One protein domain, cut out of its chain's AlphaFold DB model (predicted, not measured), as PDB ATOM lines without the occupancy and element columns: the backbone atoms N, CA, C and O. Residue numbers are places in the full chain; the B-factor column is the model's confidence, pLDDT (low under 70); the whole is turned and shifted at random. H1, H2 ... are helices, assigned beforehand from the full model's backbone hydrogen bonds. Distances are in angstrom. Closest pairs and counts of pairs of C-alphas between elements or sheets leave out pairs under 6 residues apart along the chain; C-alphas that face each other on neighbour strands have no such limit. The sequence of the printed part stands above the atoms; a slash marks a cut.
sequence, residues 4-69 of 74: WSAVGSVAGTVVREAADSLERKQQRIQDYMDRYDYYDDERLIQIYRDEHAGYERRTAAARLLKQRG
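AT A GLANCE: This is residues 4 to 69 of the 74 residues of an uncharacterized protein of Acidaminococcus sp. AM05-11 (UniProt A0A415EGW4). H4 runs through the middle of a small helical body, with H2, the longest helix by residues, crossing it on one side, H1 on the opposite side, and H3 folded back along it as the other half of a helical hairpin. From the end of H1 the backbone swings out in a wide bow to H2, and residues 12 to 24, of which 23 and 24 belong to H2, stick out from the body. The printed part has 66 residues with four named helices, in the order H1, H2, H3, H4, and no named strand; the class is all helix. The whole is compact, with a radius of gyration of the C-alphas of 11.4 A, and spans 32 by 23 by 22 A.

IN THESE COORDINATES: H2 is residues 23 to 36, 19.4 A from first to last C-alpha, beginning at C-alpha 23 at (-38.594, -51.125, 8.162). H4 is residues 55 to 67, 18.5 A long, ending at C-alpha 67 at (-51.985, -47.494, 22.529). H3, residues 41 to 49, measures 12.2 A. H1, residues 4 to 10, measures 10.1 A and begins at C-alpha 4 at (-46.693, -37.333, 28.565).

HOW THE PARTS SIT: H2 touches H4 at a steep tilt of 63 degrees, running the same way; their closest C-alphas, those of Met 33 and Ala 60, are 5.0 A apart. H4 is the hub, touching three other helices. H3 and H4 form a helical hairpin: they touch and run opposite ways at a shallow tilt of 32 degrees, only just short of steep, and their closest C-alphas, those of Tyr 48 and Arg 58, are 4.4 A apart. H1 touches H4 at a steep tilt of 63 degrees, opposite ways, with the C-alphas of Val 7 and Ala 62 closest at 5.6 A. H2 and H3 are close but not clearly touching, the C-alphas of Tyr 36 and Leu 44 being closest at 7.3 A. H1 is apart from H2 and from H3. The helix packing is mostly crossed, but only just: of 3 pairs that touch and have a tilt, 1 is at a shallow tilt. In H1, H2, H3 and H4 every O i to N i+4 pair is within hydrogen-bond range.

THE WHOLE: The C-alphas farthest apart are those of Asp 20 and Glu 42, at 32.5 A. Without residues 12 to 24, which stand free, the body spans 25 by 20 by 20 A. The link from H1 to H2, 12 residues, is long; those from H2 to H3 and from H3 to H4 are tight. The printed part has no cut. The mean pLDDT of the printed part is 71.1, and residues 4 to 26 are under 70.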
ATOM      1  N   TRP A   4     -45.609 -37.177  29.543       59.03
ATOM      2  CA  TRP A   4     -46.693 -37.333  28.565       59.03
ATOM      3  C   TRP A   4     -46.512 -36.477  27.307       59.03
ATOM      4  O   TRP A   4     -46.864 -36.911  26.216       59.03
ATOM      5  N   SER A   5     -45.892 -35.299  27.439       58.81
ATOM      6  CA  SER A   5     -45.564 -34.447  26.291       58.81
ATOM      7  C   SER A   5     -44.449 -35.057  25.428       58.81
ATOM      8  O   SER A   5     -44.555 -35.021  24.210       58.81
ATOM      9  N   ALA A   6     -43.453 -35.725  26.026       59.41
ATOM     10  CA  ALA A   6     -42.379 -36.400  25.290       59.41
ATOM     11  C   ALA A   6     -42.874 -37.657  24.550       59.41
ATOM     12  O   ALA A   6     -42.536 -37.865  23.384       59.41
ATOM     13  N   VAL A   7     -43.746 -38.453  25.182       57.31
ATOM     14  CA  VAL A   7     -44.461 -39.558  24.515       57.31
ATOM     15  C   VAL A   7     -45.347 -39.023  23.375       57.31
ATOM     16  O   VAL A   7     -45.388 -39.612  22.294       57.31
ATOM     17  N   GLY A   8     -45.988 -37.864  23.576       55.62
ATOM     18  CA  GLY A   8     -46.745 -37.141  22.550       55.62
ATOM     19  C   GLY A   8     -45.890 -36.594  21.396       55.62
ATOM     20  O   GLY A   8     -46.316 -36.653  20.247       55.62
ATOM     21  N   SER A   9     -44.664 -36.128  21.642       57.47
ATOM     22  CA  SER A   9     -43.759 -35.650  20.583       57.47
ATOM     23  C   SER A   9     -43.182 -36.787  19.740       57.47
ATOM     24  O   SER A   9     -43.103 -36.652  18.521       57.47
ATOM     25  N   VAL A  10     -42.868 -37.945  20.341       54.78
ATOM     26  CA  VAL A  10     -42.454 -39.151  19.588       54.78
ATOM     27  C   VAL A  10     -43.563 -39.613  18.627       54.78
ATOM     28  O   VAL A  10     -43.286 -40.215  17.590       54.78
ATOM     29  N   ALA A  11     -44.826 -39.280  18.915       49.72
ATOM     30  CA  ALA A  11     -45.943 -39.563  18.026       49.72
ATOM     31  C   ALA A  11     -46.000 -38.696  16.756       49.72
ATOM     32  O   ALA A  11     -46.574 -39.165  15.774       49.72
ATOM     33  N   GLY A  12     -45.424 -37.490  16.736       42.53
ATOM     34  CA  GLY A  12     -45.434 -36.627  15.547       42.53
ATOM     35  C   GLY A  12     -44.526 -37.133  14.420       42.53
ATOM     36  O   GLY A  12     -44.804 -36.908  13.249       42.53
ATOM     37  N   THR A  13     -43.472 -37.878  14.756       49.16
ATOM     38  CA  THR A  13     -42.424 -38.281  13.801       49.16
ATOM     39  C   THR A  13     -42.699 -39.622  13.107       49.16
ATOM     40  O   THR A  13     -41.978 -40.008  12.195       49.16
ATOM     41  N   VAL A  14     -43.745 -40.355  13.507       48.94
ATOM     42  CA  VAL A  14     -44.085 -41.676  12.932       48.94
ATOM     43  C   VAL A  14     -45.366 -41.674  12.098       48.94
ATOM     44  O   VAL A  14     -45.808 -42.735  11.653       48.94
ATOM     45  N   VAL A  15     -45.968 -40.508  11.853       44.19
ATOM     46  CA  VAL A  15     -47.126 -40.414  10.963       44.19
ATOM     47  C   VAL A  15     -46.645 -40.452   9.509       44.19
ATOM     48  O   VAL A  15     -46.307 -39.450   8.898       44.19
ATOM     49  N   ARG A  16     -46.675 -41.671   8.964       42.31
ATOM     50  CA  ARG A  16     -47.047 -41.996   7.578       42.31
ATOM     51  C   ARG A  16     -46.070 -41.725   6.425       42.31
ATOM     52  O   ARG A  16     -46.321 -42.288   5.368       42.31
ATOM     53  N   GLU A  17     -44.958 -41.010   6.594       37.94
ATOM     54  CA  GLU A  17     -44.045 -40.735   5.454       37.94
ATOM     55  C   GLU A  17     -42.719 -41.510   5.422       37.94
ATOM     56  O   GLU A  17     -42.019 -41.482   4.417       37.94
ATOM     57  N   ALA A  18     -42.364 -42.261   6.466       40.88
ATOM     58  CA  ALA A  18     -41.059 -42.931   6.537       40.88
ATOM     59  C   ALA A  18     -41.159 -44.469   6.582       40.88
ATOM     60  O   ALA A  18     -40.402 -45.115   7.305       40.88
ATOM     61  N   ALA A  19     -42.130 -45.058   5.875       46.97
ATOM     62  CA  ALA A  19     -42.414 -46.497   5.925       46.97
ATOM     63  C   ALA A  19     -41.316 -47.370   5.276       46.97
ATOM     64  O   ALA A  19     -40.950 -48.384   5.859       46.97
ATOM     65  N   ASP A  20     -40.717 -46.949   4.160       45.31
ATOM     66  CA  ASP A  20     -39.807 -47.817   3.388       45.31
ATOM     67  C   ASP A  20     -38.371 -47.911   3.940       45.31
ATOM     68  O   ASP A  20     -37.765 -48.979   3.954       45.31
ATOM     69  N   SER A  21     -37.798 -46.821   4.464       49.66
ATOM     70  CA  SER A  21     -36.378 -46.809   4.884       49.66
ATOM     71  C   SER A  21     -36.148 -47.180   6.357       49.66
ATOM     72  O   SER A  21     -35.009 -47.391   6.783       49.66
ATOM     73  N   LEU A  22     -37.212 -47.262   7.162       50.84
ATOM     74  CA  LEU A  22     -37.150 -47.571   8.599       50.84
ATOM     75  C   LEU A  22     -37.600 -48.992   8.940       50.84
ATOM     76  O   LEU A  22     -37.563 -49.346  10.117       50.84
ATOM     77  N   GLU A  23     -37.969 -49.813   7.957       56.78
ATOM     78  CA  GLU A  23     -38.594 -51.125   8.162       56.78
ATOM     79  C   GLU A  23     -37.798 -52.022   9.127       56.78
ATOM     80  O   GLU A  23     -38.342 -52.539  10.099       56.78
ATOM     81  N   ARG A  24     -36.466 -52.088   8.981       63.88
ATOM     82  CA  ARG A  24     -35.610 -52.872   9.895       63.88
ATOM     83  C   ARG A  24     -35.584 -52.336  11.326       63.88
ATOM     84  O   ARG A  24     -35.546 -53.111  12.276       63.88
ATOM     85  N   LYS A  25     -35.590 -51.011  11.506       63.69
ATOM     86  CA  LYS A  25     -35.637 -50.395  12.846       63.69
ATOM     87  C   LYS A  25     -37.032 -50.527  13.454       63.69
ATOM     88  O   LYS A  25     -37.162 -50.704  14.661       63.69
ATOM     89  N   GLN A  26     -38.065 -50.486  12.618       65.50
ATOM     90  CA  GLN A  26     -39.445 -50.672  13.029       65.50
ATOM     91  C   GLN A  26     -39.706 -52.111  13.476       65.50
ATOM     92  O   GLN A  26     -40.309 -52.279  14.530       65.50
ATOM     93  N   GLN A  27     -39.172 -53.116  12.776       74.62
ATOM     94  CA  GLN A  27     -39.242 -54.518  13.204       74.62
ATOM     95  C   GLN A  27     -38.619 -54.723  14.589       74.62
ATOM     96  O   GLN A  27     -39.215 -55.380  15.434       74.62
ATOM     97  N   ARG A  28     -37.464 -54.103  14.880       78.50
ATOM     98  CA  ARG A  28     -36.844 -54.202  16.217       78.50
ATOM     99  C   ARG A  28     -37.692 -53.539  17.297       78.50
ATOM    100  O   ARG A  28     -37.826 -54.085  18.384       78.50
ATOM    101  N   ILE A  29     -38.281 -52.378  17.004       79.38
ATOM    102  CA  ILE A  29     -39.218 -51.714  17.922       79.38
ATOM    103  C   ILE A  29     -40.456 -52.588  18.143       79.38
ATOM    104  O   ILE A  29     -40.908 -52.697  19.275       79.38
ATOM    105  N   GLN A  30     -40.984 -53.219  17.094       77.81
ATOM    106  CA  GLN A  30     -42.154 -54.085  17.177       77.81
ATOM    107  C   GLN A  30     -41.871 -55.353  17.988       77.81
ATOM    108  O   GLN A  30     -42.644 -55.650  18.885       77.81
ATOM    109  N   ASP A  31     -40.714 -55.995  17.804       84.69
ATOM    110  CA  ASP A  31     -40.284 -57.134  18.631       84.69
ATOM    111  C   ASP A  31     -40.210 -56.760  20.121       84.69
ATOM    112  O   ASP A  31     -40.670 -57.499  20.989       84.69
ATOM    113  N   TYR A  32     -39.698 -55.565  20.442       82.56
ATOM    114  CA  TYR A  32     -39.742 -55.057  21.814       82.56
ATOM    115  C   TYR A  32     -41.166 -54.751  22.283       82.56
ATOM    116  O   TYR A  32     -41.466 -54.995  23.446       82.56
ATOM    117  N   MET A  33     -42.040 -54.239  21.414       82.38
ATOM    118  CA  MET A  33     -43.444 -54.006  21.757       82.38
ATOM    119  C   MET A  33     -44.168 -55.319  22.060       82.38
ATOM    120  O   MET A  33     -44.810 -55.392  23.095       82.38
ATOM    121  N   ASP A  34     -44.009 -56.366  21.251       85.06
ATOM    122  CA  ASP A  34     -44.609 -57.681  21.514       85.06
ATOM    123  C   ASP A  34     -44.119 -58.271  22.846       85.06
ATOM    124  O   ASP A  34     -44.898 -58.802  23.637       85.06
ATOM    125  N   ARG A  35     -42.827 -58.112  23.166       85.25
ATOM    126  CA  ARG A  35     -42.283 -58.529  24.472       85.25
ATOM    127  C   ARG A  35     -42.847 -57.722  25.638       85.25
ATOM    128  O   ARG A  35     -42.958 -58.243  26.746       85.25
ATOM    129  N   TYR A  36     -43.117 -56.443  25.413       84.31
ATOM    130  CA  TYR A  36     -43.585 -55.506  26.427       84.31
ATOM    131  C   TYR A  36     -45.116 -55.425  26.495       84.31
ATOM    132  O   TYR A  36     -45.638 -54.781  27.399       84.31
ATOM    133  N   ASP A  37     -45.841 -56.089  25.597       82.06
ATOM    134  CA  ASP A  37     -47.305 -56.079  25.562       82.06
ATOM    135  C   ASP A  37     -47.915 -56.652  26.848       82.06
ATOM    136  O   ASP A  37     -48.913 -56.150  27.353       82.06
ATOM    137  N   TYR A  38     -47.235 -57.622  27.464       84.19
ATOM    138  CA  TYR A  38     -47.611 -58.202  28.755       84.19
ATOM    139  C   TYR A  38     -47.192 -57.356  29.966       84.19
ATOM    140  O   TYR A  38     -47.447 -57.749  31.102       84.19
ATOM    141  N   TYR A  39     -46.474 -56.245  29.772       84.94
ATOM    142  CA  TYR A  39     -45.988 -55.424  30.881       84.94
ATOM    143  C   TYR A  39     -47.028 -54.388  31.293       84.94
ATOM    144  O   TYR A  39     -47.699 -53.795  30.451       84.94
ATOM    145  N   ASP A  40     -47.136 -54.131  32.594       86.38
ATOM    146  CA  ASP A  40     -47.940 -53.031  33.121       86.38
ATOM    147  C   ASP A  40     -47.383 -51.667  32.721       86.38
ATOM    148  O   ASP A  40     -46.185 -51.496  32.469       86.38
ATOM    149  N   ASP A  41     -48.261 -50.670  32.726       83.62
ATOM    150  CA  ASP A  41     -47.927 -49.302  32.338       83.62
ATOM    151  C   ASP A  41     -46.777 -48.738  33.173       83.62
ATOM    152  O   ASP A  41     -45.859 -48.129  32.630       83.62
ATOM    153  N   GLU A  42     -46.754 -49.004  34.480       84.75
ATOM    154  CA  GLU A  42     -45.659 -48.584  35.362       84.75
ATOM    155  C   GLU A  42     -44.307 -49.143  34.916       84.75
ATOM    156  O   GLU A  42     -43.291 -48.445  34.940       84.75
ATOM    157  N   ARG A  43     -44.292 -50.390  34.441       86.12
ATOM    158  CA  ARG A  43     -43.079 -51.052  33.965       86.12
ATOM    159  C   ARG A  43     -42.628 -50.476  32.624       86.12
ATOM    160  O   ARG A  43     -41.434 -50.258  32.425       86.12
ATOM    161  N   LEU A  44     -43.567 -50.148  31.736       85.00
ATOM    162  CA  LEU A  44     -43.285 -49.427  30.490       85.00
ATOM    163  C   LEU A  44     -42.720 -48.023  30.769       85.00
ATOM    164  O   LEU A  44     -41.758 -47.601  30.128       85.00
ATOM    165  N   ILE A  45     -43.266 -47.316  31.763       84.81
ATOM    166  CA  ILE A  45     -42.775 -46.004  32.204       84.81
ATOM    167  C   ILE A  45     -41.343 -46.123  32.737       84.81
ATOM    168  O   ILE A  45     -40.499 -45.296  32.392       84.81
ATOM    169  N   GLN A  46     -41.042 -47.149  33.537       86.88
ATOM    170  CA  GLN A  46     -39.684 -47.398  34.029       86.88
ATOM    171  C   GLN A  46     -38.699 -47.635  32.876       86.88
ATOM    172  O   GLN A  46     -37.653 -46.993  32.843       86.88
ATOM    173  N   ILE A  47     -39.059 -48.466  31.890       85.44
ATOM    174  CA  ILE A  47     -38.222 -48.733  30.705       85.44
ATOM    175  C   ILE A  47     -37.998 -47.462  29.877       85.44
ATOM    176  O   ILE A  47     -36.907 -47.241  29.357       85.44
ATOM    177  N   TYR A  48     -39.015 -46.612  29.744       81.38
ATOM    178  CA  TYR A  48     -38.869 -45.340  29.042       81.38
ATOM    179  C   TYR A  48     -37.931 -44.377  29.781       81.38
ATOM    180  O   TYR A  48     -37.108 -43.706  29.158       81.38
ATOM    181  N   ARG A  49     -38.062 -44.291  31.110       80.94
ATOM    182  CA  ARG A  49     -37.268 -43.380  31.946       80.94
ATOM    183  C   ARG A  49     -35.832 -43.858  32.136       80.94
ATOM    184  O   ARG A  49     -34.964 -43.016  32.323       80.94
ATOM    185  N   ASP A  50     -35.573 -45.155  32.020       83.56
ATOM    186  CA  ASP A  50     -34.230 -45.727  32.110       83.56
ATOM    187  C   ASP A  50     -33.307 -45.156  31.023       83.56
ATOM    188  O   ASP A  50     -33.520 -45.386  29.835       83.56
ATOM    189  N   GLU A  51     -32.298 -44.374  31.418       71.06
ATOM    190  CA  GLU A  51     -31.288 -43.770  30.530       71.06
ATOM    191  C   GLU A  51     -30.339 -44.773  29.893       71.06
ATOM    192  O   GLU A  51     -29.786 -44.492  28.828       71.06
ATOM    193  N   HIS A  52     -30.236 -45.970  30.462       77.19
ATOM    194  CA  HIS A  52     -29.468 -47.064  29.888       77.19
ATOM    195  C   HIS A  52     -30.289 -47.892  28.890       77.19
ATOM    196  O   HIS A  52     -29.726 -48.685  28.128       77.19
ATOM    197  N   ALA A  53     -31.612 -47.698  28.835       73.38
ATOM    198  CA  ALA A  53     -32.449 -48.343  27.839       73.38
ATOM    199  C   ALA A  53     -32.184 -47.732  26.455       73.38
ATOM    200  O   ALA A  53     -32.383 -46.541  26.212       73.38
ATOM    201  N   GLY A  54     -31.754 -48.577  25.515       78.81
ATOM    202  CA  GLY A  54     -31.539 -48.168  24.129       78.81
ATOM    203  C   GLY A  54     -32.782 -47.507  23.519       78.81
ATOM    204  O   GLY A  54     -33.918 -47.839  23.867       78.81
ATOM    205  N   TYR A  55     -32.559 -46.600  22.564       77.31
ATOM    206  CA  TYR A  55     -33.607 -45.817  21.892       77.31
ATOM    207  C   TYR A  55     -34.806 -46.662  21.421       77.31
ATOM    208  O   TYR A  55     -35.958 -46.248  21.546       77.31
ATOM    209  N   GLU A  56     -34.550 -47.874  20.925       80.81
ATOM    210  CA  GLU A  56     -35.574 -48.802  20.430       80.81
ATOM    211  C   GLU A  56     -36.526 -49.270  21.543       80.81
ATOM    212  O   GLU A  56     -37.739 -49.289  21.339       80.81
ATOM    213  N   ARG A  57     -35.999 -49.571  22.739       83.31
ATOM    214  CA  ARG A  57     -36.791 -50.018  23.900       83.31
ATOM    215  C   ARG A  57     -37.649 -48.893  24.454       83.31
ATOM    216  O   ARG A  57     -38.832 -49.091  24.715       83.31
ATOM    217  N   ARG A  58     -37.067 -47.697  24.569       82.62
ATOM    218  CA  ARG A  58     -37.790 -46.487  24.981       82.62
ATOM    219  C   ARG A  58     -38.930 -46.183  24.011       82.62
ATOM    220  O   ARG A  58     -40.056 -45.940  24.429       82.62
ATOM    221  N   THR A  59     -38.666 -46.277  22.710       80.75
ATOM    222  CA  THR A  59     -39.679 -46.044  21.672       80.75
ATOM    223  C   THR A  59     -40.794 -47.093  21.706       80.75
ATOM    224  O   THR A  59     -41.967 -46.736  21.583       80.75
ATOM    225  N   ALA A  60     -40.456 -48.370  21.913       84.12
ATOM    226  CA  ALA A  60     -41.429 -49.451  22.066       84.12
ATOM    227  C   ALA A  60     -42.354 -49.223  23.272       84.12
ATOM    228  O   ALA A  60     -43.577 -49.245  23.130       84.12
ATOM    229  N   ALA A  61     -41.776 -48.912  24.436       85.06
ATOM    230  CA  ALA A  61     -42.530 -48.627  25.652       85.06
ATOM    231  C   ALA A  61     -43.443 -47.397  25.498       85.06
ATOM    232  O   ALA A  61     -44.620 -47.449  25.849       85.06
ATOM    233  N   ALA A  62     -42.941 -46.315  24.890       80.81
ATOM    234  CA  ALA A  62     -43.737 -45.122  24.601       80.81
ATOM    235  C   ALA A  62     -44.925 -45.415  23.669       80.81
ATOM    236  O   ALA A  62     -46.024 -44.904  23.885       80.81
ATOM    237  N   ARG A  63     -44.729 -46.253  22.639       78.50
ATOM    238  CA  ARG A  63     -45.804 -46.654  21.717       78.50
ATOM    239  C   ARG A  63     -46.885 -47.478  22.407       78.50
ATOM    240  O   ARG A  63     -48.060 -47.225  22.149       78.50
ATOM    241  N   LEU A  64     -46.511 -48.434  23.256       82.50
ATOM    242  CA  LEU A  64     -47.475 -49.242  24.010       82.50
ATOM    243  C   LEU A  64     -48.290 -48.390  24.981       82.50
ATOM    244  O   LEU A  64     -49.516 -48.457  24.967       82.50
ATOM    245  N   LEU A  65     -47.628 -47.511  25.737       82.38
ATOM    246  CA  LEU A  65     -48.307 -46.550  26.609       82.38
ATOM    247  C   LEU A  65     -49.314 -45.709  25.816       82.38
ATOM    248  O   LEU A  65     -50.462 -45.554  26.225       82.38
ATOM    249  N   LYS A  66     -48.937 -45.244  24.623       75.06
ATOM    250  CA  LYS A  66     -49.858 -44.513  23.750       75.06
ATOM    251  C   LYS A  66     -51.070 -45.343  23.314       75.06
ATOM    252  O   LYS A  66     -52.187 -44.830  23.344       75.06
ATOM    253  N   GLN A  67     -50.876 -46.602  22.907       76.19
ATOM    254  CA  GLN A  67     -51.985 -47.494  22.529       76.19
ATOM    255  C   GLN A  67     -52.956 -47.727  23.687       76.19
ATOM    256  O   GLN A  67     -54.165 -47.768  23.473       76.19
ATOM    257  N   ARG A  68     -52.437 -47.775  24.914       76.69
ATOM    258  CA  ARG A  68     -53.227 -47.900  26.145       76.69
ATOM    259  C   ARG A  68     -53.936 -46.609  26.572       76.69
ATOM    260  O   ARG A  68     -54.580 -46.572  27.612       76.69
ATOM    261  N   GLY A  69     -53.870 -45.556  25.753       70.81
ATOM    262  CA  GLY A  69     -54.601 -44.304  25.958       70.81
ATOM    263  C   GLY A  69     -53.792 -43.211  26.647       70.81
ATOM    264  O   GLY A  69     -54.292 -42.098  26.834       70.81
TER     265      GLY A  69